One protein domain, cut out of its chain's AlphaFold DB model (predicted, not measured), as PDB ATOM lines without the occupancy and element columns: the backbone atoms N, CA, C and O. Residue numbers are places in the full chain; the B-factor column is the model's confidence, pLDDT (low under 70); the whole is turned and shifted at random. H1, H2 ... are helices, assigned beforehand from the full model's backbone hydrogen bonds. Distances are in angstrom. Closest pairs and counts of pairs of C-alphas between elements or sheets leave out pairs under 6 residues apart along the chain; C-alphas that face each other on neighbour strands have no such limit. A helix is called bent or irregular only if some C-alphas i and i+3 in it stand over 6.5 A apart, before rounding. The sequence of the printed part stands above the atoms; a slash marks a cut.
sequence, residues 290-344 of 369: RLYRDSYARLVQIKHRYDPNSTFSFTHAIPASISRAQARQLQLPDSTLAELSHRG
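This is residues 290 to 344 of the 369 residues of the protein "FAD-binding PCMH-type domain-containing protein" of Mycobacteroides franklinii (UniProt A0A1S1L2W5). The longest helix, H1, has H3 beside its first half, both running the same way at a shallow tilt, while the short helix H2 sits away from H1 and near H3. A long loop, residues 307 to 323, swings out past the last residue of H1 and folds back to reach H2. You are reading 55 printed residues with three named helices, in the order H1, H2, H3, and no named strand. The class is all helix, though the helices hold 27 of the 55 printed residues, under half. The whole is compact and rounded, with a radius of gyration of the C-alphas of 10.5 A and spans of 28 by 22 by 20 A.

Begin with H1, residues 295 to 306, and look from it to H3, residues 334 to 342. H1 and H3 touch, H1 with residues 296 to 301 alone. Their closest C-alphas are those of Ala 297 and Leu 340, 5.1 A apart. Their lines stand at a shallow tilt of 32 degrees, and they run the same way. Next look from H3 to H2, residues 324 to 329. These two are close but not clearly touching, and their closest C-alphas, those of Ala 327 and Leu 337, are 7.7 A apart. They run opposite ways at a shallow tilt of 34 degrees, only just short of steep. H1 and H2 are apart. In H1, H2 and H3 every O i to N i+4 pair is within hydrogen-bond range.

Find C-alpha 295 at (4.221, -12.700, 8.732); from there H1 runs 16.6 A to C-alpha 306 at (3.540, -12.332, 25.268), nearly straight along z. H2 begins at C-alpha 324 and ends at C-alpha 329, 8.7 A from first to last C-alpha. H3 runs 12.3 A from C-alpha 334 to C-alpha 342 at (17.602, -12.415, 12.862). No helix is bent or irregular.

The two C-alphas farthest apart are those of Thr 311, in the long loop, and Asp 334, at 27.7 A. The first and last printed C-alphas, of Arg 290 and Gly 344, are 21.9 A apart. The link from H1 to H2, with 17 residues, is long; its C-alphas lie 5 to 15 A from the mean of the C-alphas. The link from H2 to H3, with 4 residues, is tight. The printed part has no cut. The mean pLDDT of the printed part is 87.0, and no printed residue is under 70; look to H1 for a mean of 93, to H2 for 79 and to H3 for 83.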
ATOM      1  N   ARG A 290       1.982 -21.483   5.561       84.12
ATOM      2  CA  ARG A 290       1.244 -21.046   4.364       84.12
ATOM      3  C   ARG A 290       0.035 -20.170   4.687       84.12
ATOM      4  O   ARG A 290      -0.420 -19.472   3.788       84.12
ATOM      5  N   LEU A 291      -0.441 -20.192   5.936       88.88
ATOM      6  CA  LEU A 291      -1.510 -19.321   6.444       88.88
ATOM      7  C   LEU A 291      -0.991 -17.902   6.714       88.88
ATOM      8  O   LEU A 291      -1.724 -16.923   6.611       88.88
ATOM      9  N   TYR A 292       0.289 -17.800   7.084       90.12
ATOM     10  CA  TYR A 292       0.900 -16.560   7.560       90.12
ATOM     11  C   TYR A 292       1.969 -15.988   6.614       90.12
ATOM     12  O   TYR A 292       2.332 -14.826   6.761       90.12
ATOM     13  N   ARG A 293       2.486 -16.768   5.654       88.62
ATOM     14  CA  ARG A 293       3.595 -16.400   4.748       88.62
ATOM     15  C   ARG A 293       4.722 -15.658   5.493       88.62
ATOM     16  O   ARG A 293       5.202 -16.131   6.525       88.62
ATOM     17  N   ASP A 294       5.100 -14.483   5.001       87.31
ATOM     18  CA  ASP A 294       6.173 -13.635   5.526       87.31
ATOM     19  C   ASP A 294       5.870 -13.102   6.941       87.31
ATOM     20  O   ASP A 294       6.777 -12.754   7.692       87.31
ATOM     21  N   SER A 295       4.602 -13.099   7.372       91.25
ATOM     22  CA  SER A 295       4.221 -12.700   8.732       91.25
ATOM     23  C   SER A 295       4.653 -13.725   9.791       91.25
ATOM     24  O   SER A 295       4.743 -13.374  10.970       91.25
ATOM     25  N   TYR A 296       4.931 -14.983   9.418       91.69
ATOM     26  CA  TYR A 296       5.105 -16.079  10.378       91.69
ATOM     27  C   TYR A 296       6.249 -15.848  11.373       91.69
ATOM     28  O   TYR A 296       6.063 -16.008  12.580       91.69
ATOM     29  N   ALA A 297       7.426 -15.422  10.905       90.44
ATOM     30  CA  ALA A 297       8.581 -15.221  11.781       90.44
ATOM     31  C   ALA A 297       8.342 -14.104  12.813       90.44
ATOM     32  O   ALA A 297       8.700 -14.242  13.985       90.44
ATOM     33  N   ARG A 298       7.687 -13.012  12.396       93.38
ATOM     34  CA  ARG A 298       7.291 -11.918  13.292       93.38
ATOM     35  C   ARG A 298       6.243 -12.372  14.308       93.38
ATOM     36  O   ARG A 298       6.337 -12.005  15.474       93.38
ATOM     37  N   LEU A 299       5.283 -13.194  13.896       94.88
ATOM     38  CA  LEU A 299       4.270 -13.746  14.794       94.88
ATOM     39  C   LEU A 299       4.876 -14.638  15.885       94.88
ATOM     40  O   LEU A 299       4.507 -14.507  17.048       94.88
ATOM     41  N   VAL A 300       5.851 -15.485  15.541       93.38
ATOM     42  CA  VAL A 300       6.594 -16.306  16.516       93.38
ATOM     43  C   VAL A 300       7.356 -15.428  17.513       93.38
ATOM     44  O   VAL A 300       7.338 -15.698  18.712       93.38
ATOM     45  N   GLN A 301       7.986 -14.344  17.049       92.88
ATOM     46  CA  GLN A 301       8.660 -13.376  17.923       92.88
ATOM     47  C   GLN A 301       7.684 -12.721  18.915       92.88
ATOM     48  O   GLN A 301       7.996 -12.584  20.097       92.88
ATOM     49  N   ILE A 302       6.493 -12.338  18.452       95.06
ATOM     50  CA  ILE A 302       5.455 -11.740  19.304       95.06
ATOM     51  C   ILE A 302       4.926 -12.776  20.300       95.06
ATOM     52  O   ILE A 302       4.821 -12.485  21.489       95.06
ATOM     53  N   LYS A 303       4.678 -14.013  19.852       95.12
ATOM     54  CA  LYS A 303       4.276 -15.122  20.725       95.12
ATOM     55  C   LYS A 303       5.312 -15.359  21.819       95.12
ATOM     56  O   LYS A 303       4.943 -15.489  22.976       95.12
ATOM     57  N   HIS A 304       6.600 -15.347  21.477       93.06
ATOM     58  CA  HIS A 304       7.680 -15.478  22.451       93.06
ATOM     59  C   HIS A 304       7.632 -14.400  23.544       93.06
ATOM     60  O   HIS A 304       7.897 -14.692  24.705       93.06
ATOM     61  N   ARG A 305       7.278 -13.163  23.180       91.75
ATOM     62  CA  ARG A 305       7.201 -12.032  24.110       91.75
ATOM     63  C   ARG A 305       5.996 -12.110  25.051       91.75
ATOM     64  O   ARG A 305       6.165 -11.871  26.239       91.75
ATOM     65  N   TYR A 306       4.807 -12.398  24.519       93.31
ATOM     66  CA  TYR A 306       3.540 -12.332  25.268       93.31
ATOM     67  C   TYR A 306       3.097 -13.675  25.865       93.31
ATOM     68  O   TYR A 306       2.313 -13.720  26.806       93.31
ATOM     69  N   ASP A 307       3.586 -14.789  25.325       94.94
ATOM     70  CA  ASP A 307       3.287 -16.132  25.813       94.94
ATOM     71  C   ASP A 307       4.503 -17.069  25.638       94.94
ATOM     72  O   ASP A 307       4.453 -18.041  24.872       94.94
ATOM     73  N   PRO A 308       5.627 -16.797  26.336       91.69
ATOM     74  CA  PRO A 308       6.863 -17.580  26.214       91.69
ATOM     75  C   PRO A 308       6.679 -19.060  26.573       91.69
ATOM     76  O   PRO A 308       7.404 -19.919  26.066       91.69
ATOM     77  N   ASN A 309       5.698 -19.363  27.427       92.12
ATOM     78  CA  ASN A 309       5.406 -20.712  27.903       92.12
ATOM     79  C   ASN A 309       4.404 -21.457  27.011       92.12
ATOM     80  O   ASN A 309       4.165 -22.641  27.241       92.12
ATOM     81  N   SER A 310       3.866 -20.800  25.975       92.81
ATOM     82  CA  SER A 310       2.818 -21.352  25.110       92.81
ATOM     83  C   SER A 310       1.603 -21.843  25.909       92.81
ATOM     84  O   SER A 310       1.069 -22.914  25.628       92.81
ATOM     85  N   THR A 311       1.176 -21.057  26.903       95.62
ATOM     86  CA  THR A 311      -0.057 -21.267  27.672       95.62
ATOM     87  C   THR A 311      -1.245 -21.438  26.731       95.62
ATOM     88  O   THR A 311      -2.044 -22.357  26.904       95.62
ATOM     89  N   PHE A 312      -1.336 -20.601  25.695       95.19
ATOM     90  CA  PHE A 312      -2.328 -20.788  24.647       95.19
ATOM     91  C   PHE A 312      -1.755 -21.659  23.528       95.19
ATOM     92  O   PHE A 312      -0.992 -21.190  22.678       95.19
ATOM     93  N   SER A 313      -2.116 -22.939  23.539       91.31
ATOM     94  CA  SER A 313      -1.634 -23.940  22.589       91.31
ATOM     95  C   SER A 313      -2.779 -24.829  22.101       91.31
ATOM     96  O   SER A 313      -3.649 -25.223  22.873       91.31
ATOM     97  N   PHE A 314      -2.784 -25.115  20.802       90.31
ATOM     98  CA  PHE A 314      -3.760 -25.924  20.068       90.31
ATOM     99  C   PHE A 314      -3.115 -26.392  18.751       90.31
ATOM    100  O   PHE A 314      -1.984 -26.007  18.454       90.31
ATOM    101  N   THR A 315      -3.808 -27.205  17.947       84.12
ATOM    102  CA  THR A 315      -3.240 -27.901  16.769       84.12
ATOM    103  C   THR A 315      -2.411 -27.007  15.835       84.12
ATOM    104  O   THR A 315      -1.320 -27.400  15.434       84.12
ATOM    105  N   HIS A 316      -2.883 -25.793  15.527       80.06
ATOM    106  CA  HIS A 316      -2.177 -24.804  14.697       80.06
ATOM    107  C   HIS A 316      -1.769 -23.537  15.465       80.06
ATOM    108  O   HIS A 316      -1.635 -22.465  14.873       80.06
ATOM    109  N   ALA A 317      -1.565 -23.634  16.780       89.94
ATOM    110  CA  ALA A 317      -1.050 -22.503  17.539       89.94
ATOM    111  C   ALA A 317       0.343 -22.108  17.036       89.94
ATOM    112  O   ALA A 317       1.212 -22.951  16.797       89.94
ATOM    113  N   ILE A 318       0.566 -20.804  16.914       91.38
ATOM    114  CA  ILE A 318       1.880 -20.238  16.640       91.38
ATOM    115  C   ILE A 318       2.766 -20.574  17.845       91.38
ATOM    116  O   ILE A 318       2.410 -20.240  18.978       91.38
ATOM    117  N   PRO A 319       3.913 -21.243  17.647       90.56
ATOM    118  CA  PRO A 319       4.773 -21.616  18.756       90.56
ATOM    119  C   PRO A 319       5.566 -20.406  19.266       90.56
ATOM    120  O   PRO A 319       5.931 -19.521  18.497       90.56
ATOM    121  N   ALA A 320       5.908 -20.395  20.556       90.12
ATOM    122  CA  ALA A 320       6.772 -19.363  21.149       90.12
ATOM    123  C   ALA A 320       8.265 -19.524  20.791       90.12
ATOM    124  O   ALA A 320       9.080 -18.650  21.070       90.12
ATOM    125  N   SER A 321       8.655 -20.671  20.231       86.81
ATOM    126  CA  SER A 321      10.011 -20.966  19.752       86.81
ATOM    127  C   SER A 321       9.964 -22.112  18.743       86.81
ATOM    128  O   SER A 321       9.070 -22.956  18.807       86.81
ATOM    129  N   ILE A 322      10.922 -22.163  17.815       82.62
ATOM    130  CA  ILE A 322      10.977 -23.206  16.782       82.62
ATOM    131  C   ILE A 322      12.353 -23.875  16.812       82.62
ATOM    132  O   ILE A 322      13.381 -23.247  16.564       82.62
ATOM    133  N   SER A 323      12.383 -25.171  17.121       80.81
ATOM    134  CA  SER A 323      13.582 -26.001  16.960       80.81
ATOM    135  C   SER A 323      13.838 -26.327  15.484       80.81
ATOM    136  O   SER A 323      12.922 -26.321  14.661       80.81
ATOM    137  N   ARG A 324      15.074 -26.712  15.130       74.44
ATOM    138  CA  ARG A 324      15.393 -27.168  13.759       74.44
ATOM    139  C   ARG A 324      14.570 -28.387  13.328       74.44
ATOM    140  O   ARG A 324      14.254 -28.521  12.150       74.44
ATOM    141  N   ALA A 325      14.239 -29.277  14.263       78.62
ATOM    142  CA  ALA A 325      13.403 -30.440  13.985       78.62
ATOM    143  C   ALA A 325      11.970 -30.017  13.627       78.62
ATOM    144  O   ALA A 325      11.453 -30.439  12.594       78.62
ATOM    145  N   GLN A 326      11.379 -29.110  14.411       80.94
ATOM    146  CA  GLN A 326      10.054 -28.543  14.132       80.94
ATOM    147  C   GLN A 326      10.040 -27.752  12.822       80.94
ATOM    148  O   GLN A 326       9.129 -27.917  12.024       80.94
ATOM    149  N   ALA A 327      11.072 -26.949  12.555       81.56
ATOM    150  CA  ALA A 327      11.220 -26.234  11.290       81.56
ATOM    151  C   ALA A 327      11.171 -27.170  10.071       81.56
ATOM    152  O   ALA A 327      10.482 -26.876   9.097       81.56
ATOM    153  N   ARG A 328      11.868 -28.314  10.141       80.00
ATOM    154  CA  ARG A 328      11.845 -29.339   9.085       80.00
ATOM    155  C   ARG A 328      10.478 -30.007   8.966       80.00
ATOM    156  O   ARG A 328       9.995 -30.174   7.852       80.00
ATOM    157  N   GLN A 329       9.851 -30.356  10.089       81.00
ATOM    158  CA  GLN A 329       8.517 -30.964  10.110       81.00
ATOM    159  C   GLN A 329       7.458 -30.039   9.494       81.00
ATOM    160  O   GLN A 329       6.637 -30.484   8.701       81.00
ATOM    161  N   LEU A 330       7.521 -28.746   9.816       78.00
ATOM    162  CA  LEU A 330       6.635 -27.710   9.285       78.00
ATOM    163  C   LEU A 330       7.014 -27.252   7.871       78.00
ATOM    164  O   LEU A 330       6.314 -26.407   7.314       78.00
ATOM    165  N   GLN A 331       8.108 -27.783   7.312       82.75
ATOM    166  CA  GLN A 331       8.644 -27.431   5.996       82.75
ATOM    167  C   GLN A 331       8.830 -25.916   5.828       82.75
ATOM    168  O   GLN A 331       8.430 -25.342   4.818       82.75
ATOM    169  N   LEU A 332       9.391 -25.251   6.844       83.44
ATOM    170  CA  LEU A 332       9.609 -23.806   6.791       83.44
ATOM    171  C   LEU A 332      10.645 -23.455   5.710       83.44
ATOM    172  O   LEU A 332      11.702 -24.089   5.677       83.44
ATOM    173  N   PRO A 333      10.392 -22.430   4.876       84.00
ATOM    174  CA  PRO A 333      11.386 -21.917   3.940       84.00
ATOM    175  C   PRO A 333      12.657 -21.431   4.649       84.00
ATOM    176  O   PRO A 333      12.593 -20.876   5.750       84.00
ATOM    177  N   ASP A 334      13.810 -21.551   3.986       83.19
ATOM    178  CA  ASP A 334      15.093 -21.064   4.518       83.19
ATOM    179  C   ASP A 334      15.060 -19.558   4.832       83.19
ATOM    180  O   ASP A 334      15.650 -19.118   5.820       83.19
ATOM    181  N   SER A 335      14.312 -18.774   4.048       84.44
ATOM    182  CA  SER A 335      14.084 -17.346   4.301       84.44
ATOM    183  C   SER A 335      13.408 -17.101   5.651       84.44
ATOM    184  O   SER A 335      13.856 -16.253   6.422       84.44
ATOM    185  N   THR A 336      12.389 -17.893   5.994       84.81
ATOM    186  CA  THR A 336      11.694 -17.818   7.285       84.81
ATOM    187  C   THR A 336      12.620 -18.196   8.442       84.81
ATOM    188  O   THR A 336      12.575 -17.569   9.499       84.81
ATOM    189  N   LEU A 337      13.495 -19.192   8.263       82.62
ATOM    190  CA  LEU A 337      14.473 -19.589   9.287       82.62
ATOM    191  C   LEU A 337      15.547 -18.524   9.519       82.62
ATOM    192  O   LEU A 337      15.931 -18.269  10.668       82.62
ATOM    193  N   ALA A 338      16.015 -17.889   8.444       83.19
ATOM    194  CA  ALA A 338      16.931 -16.760   8.523       83.19
ATOM    195  C   ALA A 338      16.284 -15.584   9.269       83.19
ATOM    196  O   ALA A 338      16.900 -15.015  10.171       83.19
ATOM    197  N   GLU A 339      15.019 -15.276   8.969       83.94
ATOM    198  CA  GLU A 339      14.283 -14.204   9.637       83.94
ATOM    199  C   GLU A 339      14.033 -14.494  11.126       83.94
ATOM    200  O   GLU A 339      14.255 -13.622  11.964       83.94
ATOM    201  N   LEU A 340      13.641 -15.722  11.486       84.06
ATOM    202  CA  LEU A 340      13.496 -16.145  12.887       84.06
ATOM    203  C   LEU A 340      14.797 -15.957  13.679       84.06
ATOM    204  O   LEU A 340      14.772 -15.457  14.805       84.06
ATOM    205  N   SER A 341      15.930 -16.322  13.070       80.25
ATOM    206  CA  SER A 341      17.258 -16.164  13.674       80.25
ATOM    207  C   SER A 341      17.619 -14.685  13.845       80.25
ATOM    208  O   SER A 341      18.059 -14.280  14.917       80.25
ATOM    209  N   HIS A 342      17.378 -13.863  12.818       82.19
ATOM    210  CA  HIS A 342      17.602 -12.415  12.862       82.19
ATOM    211  C   HIS A 342      16.735 -11.720  13.927       82.19
ATOM    212  O   HIS A 342      17.176 -10.777  14.579       82.19
ATOM    213  N   ARG A 343      15.507 -12.204  14.143       82.81
ATOM    214  CA  ARG A 343      14.570 -11.691  15.158       82.81
ATOM    215  C   ARG A 343      14.896 -12.129  16.589       82.81
ATOM    216  O   ARG A 343      14.171 -11.749  17.506       82.81
ATOM    217  N   GLY A 344      15.961 -12.910  16.789       74.56
ATOM    218  CA  GLY A 344      16.393 -13.359  18.112       74.56
ATOM    219  C   GLY A 344      15.442 -14.366  18.761       74.56
ATOM    220  O   GLY A 344      15.455 -14.507  19.981       74.56
TER     221      GLY A 344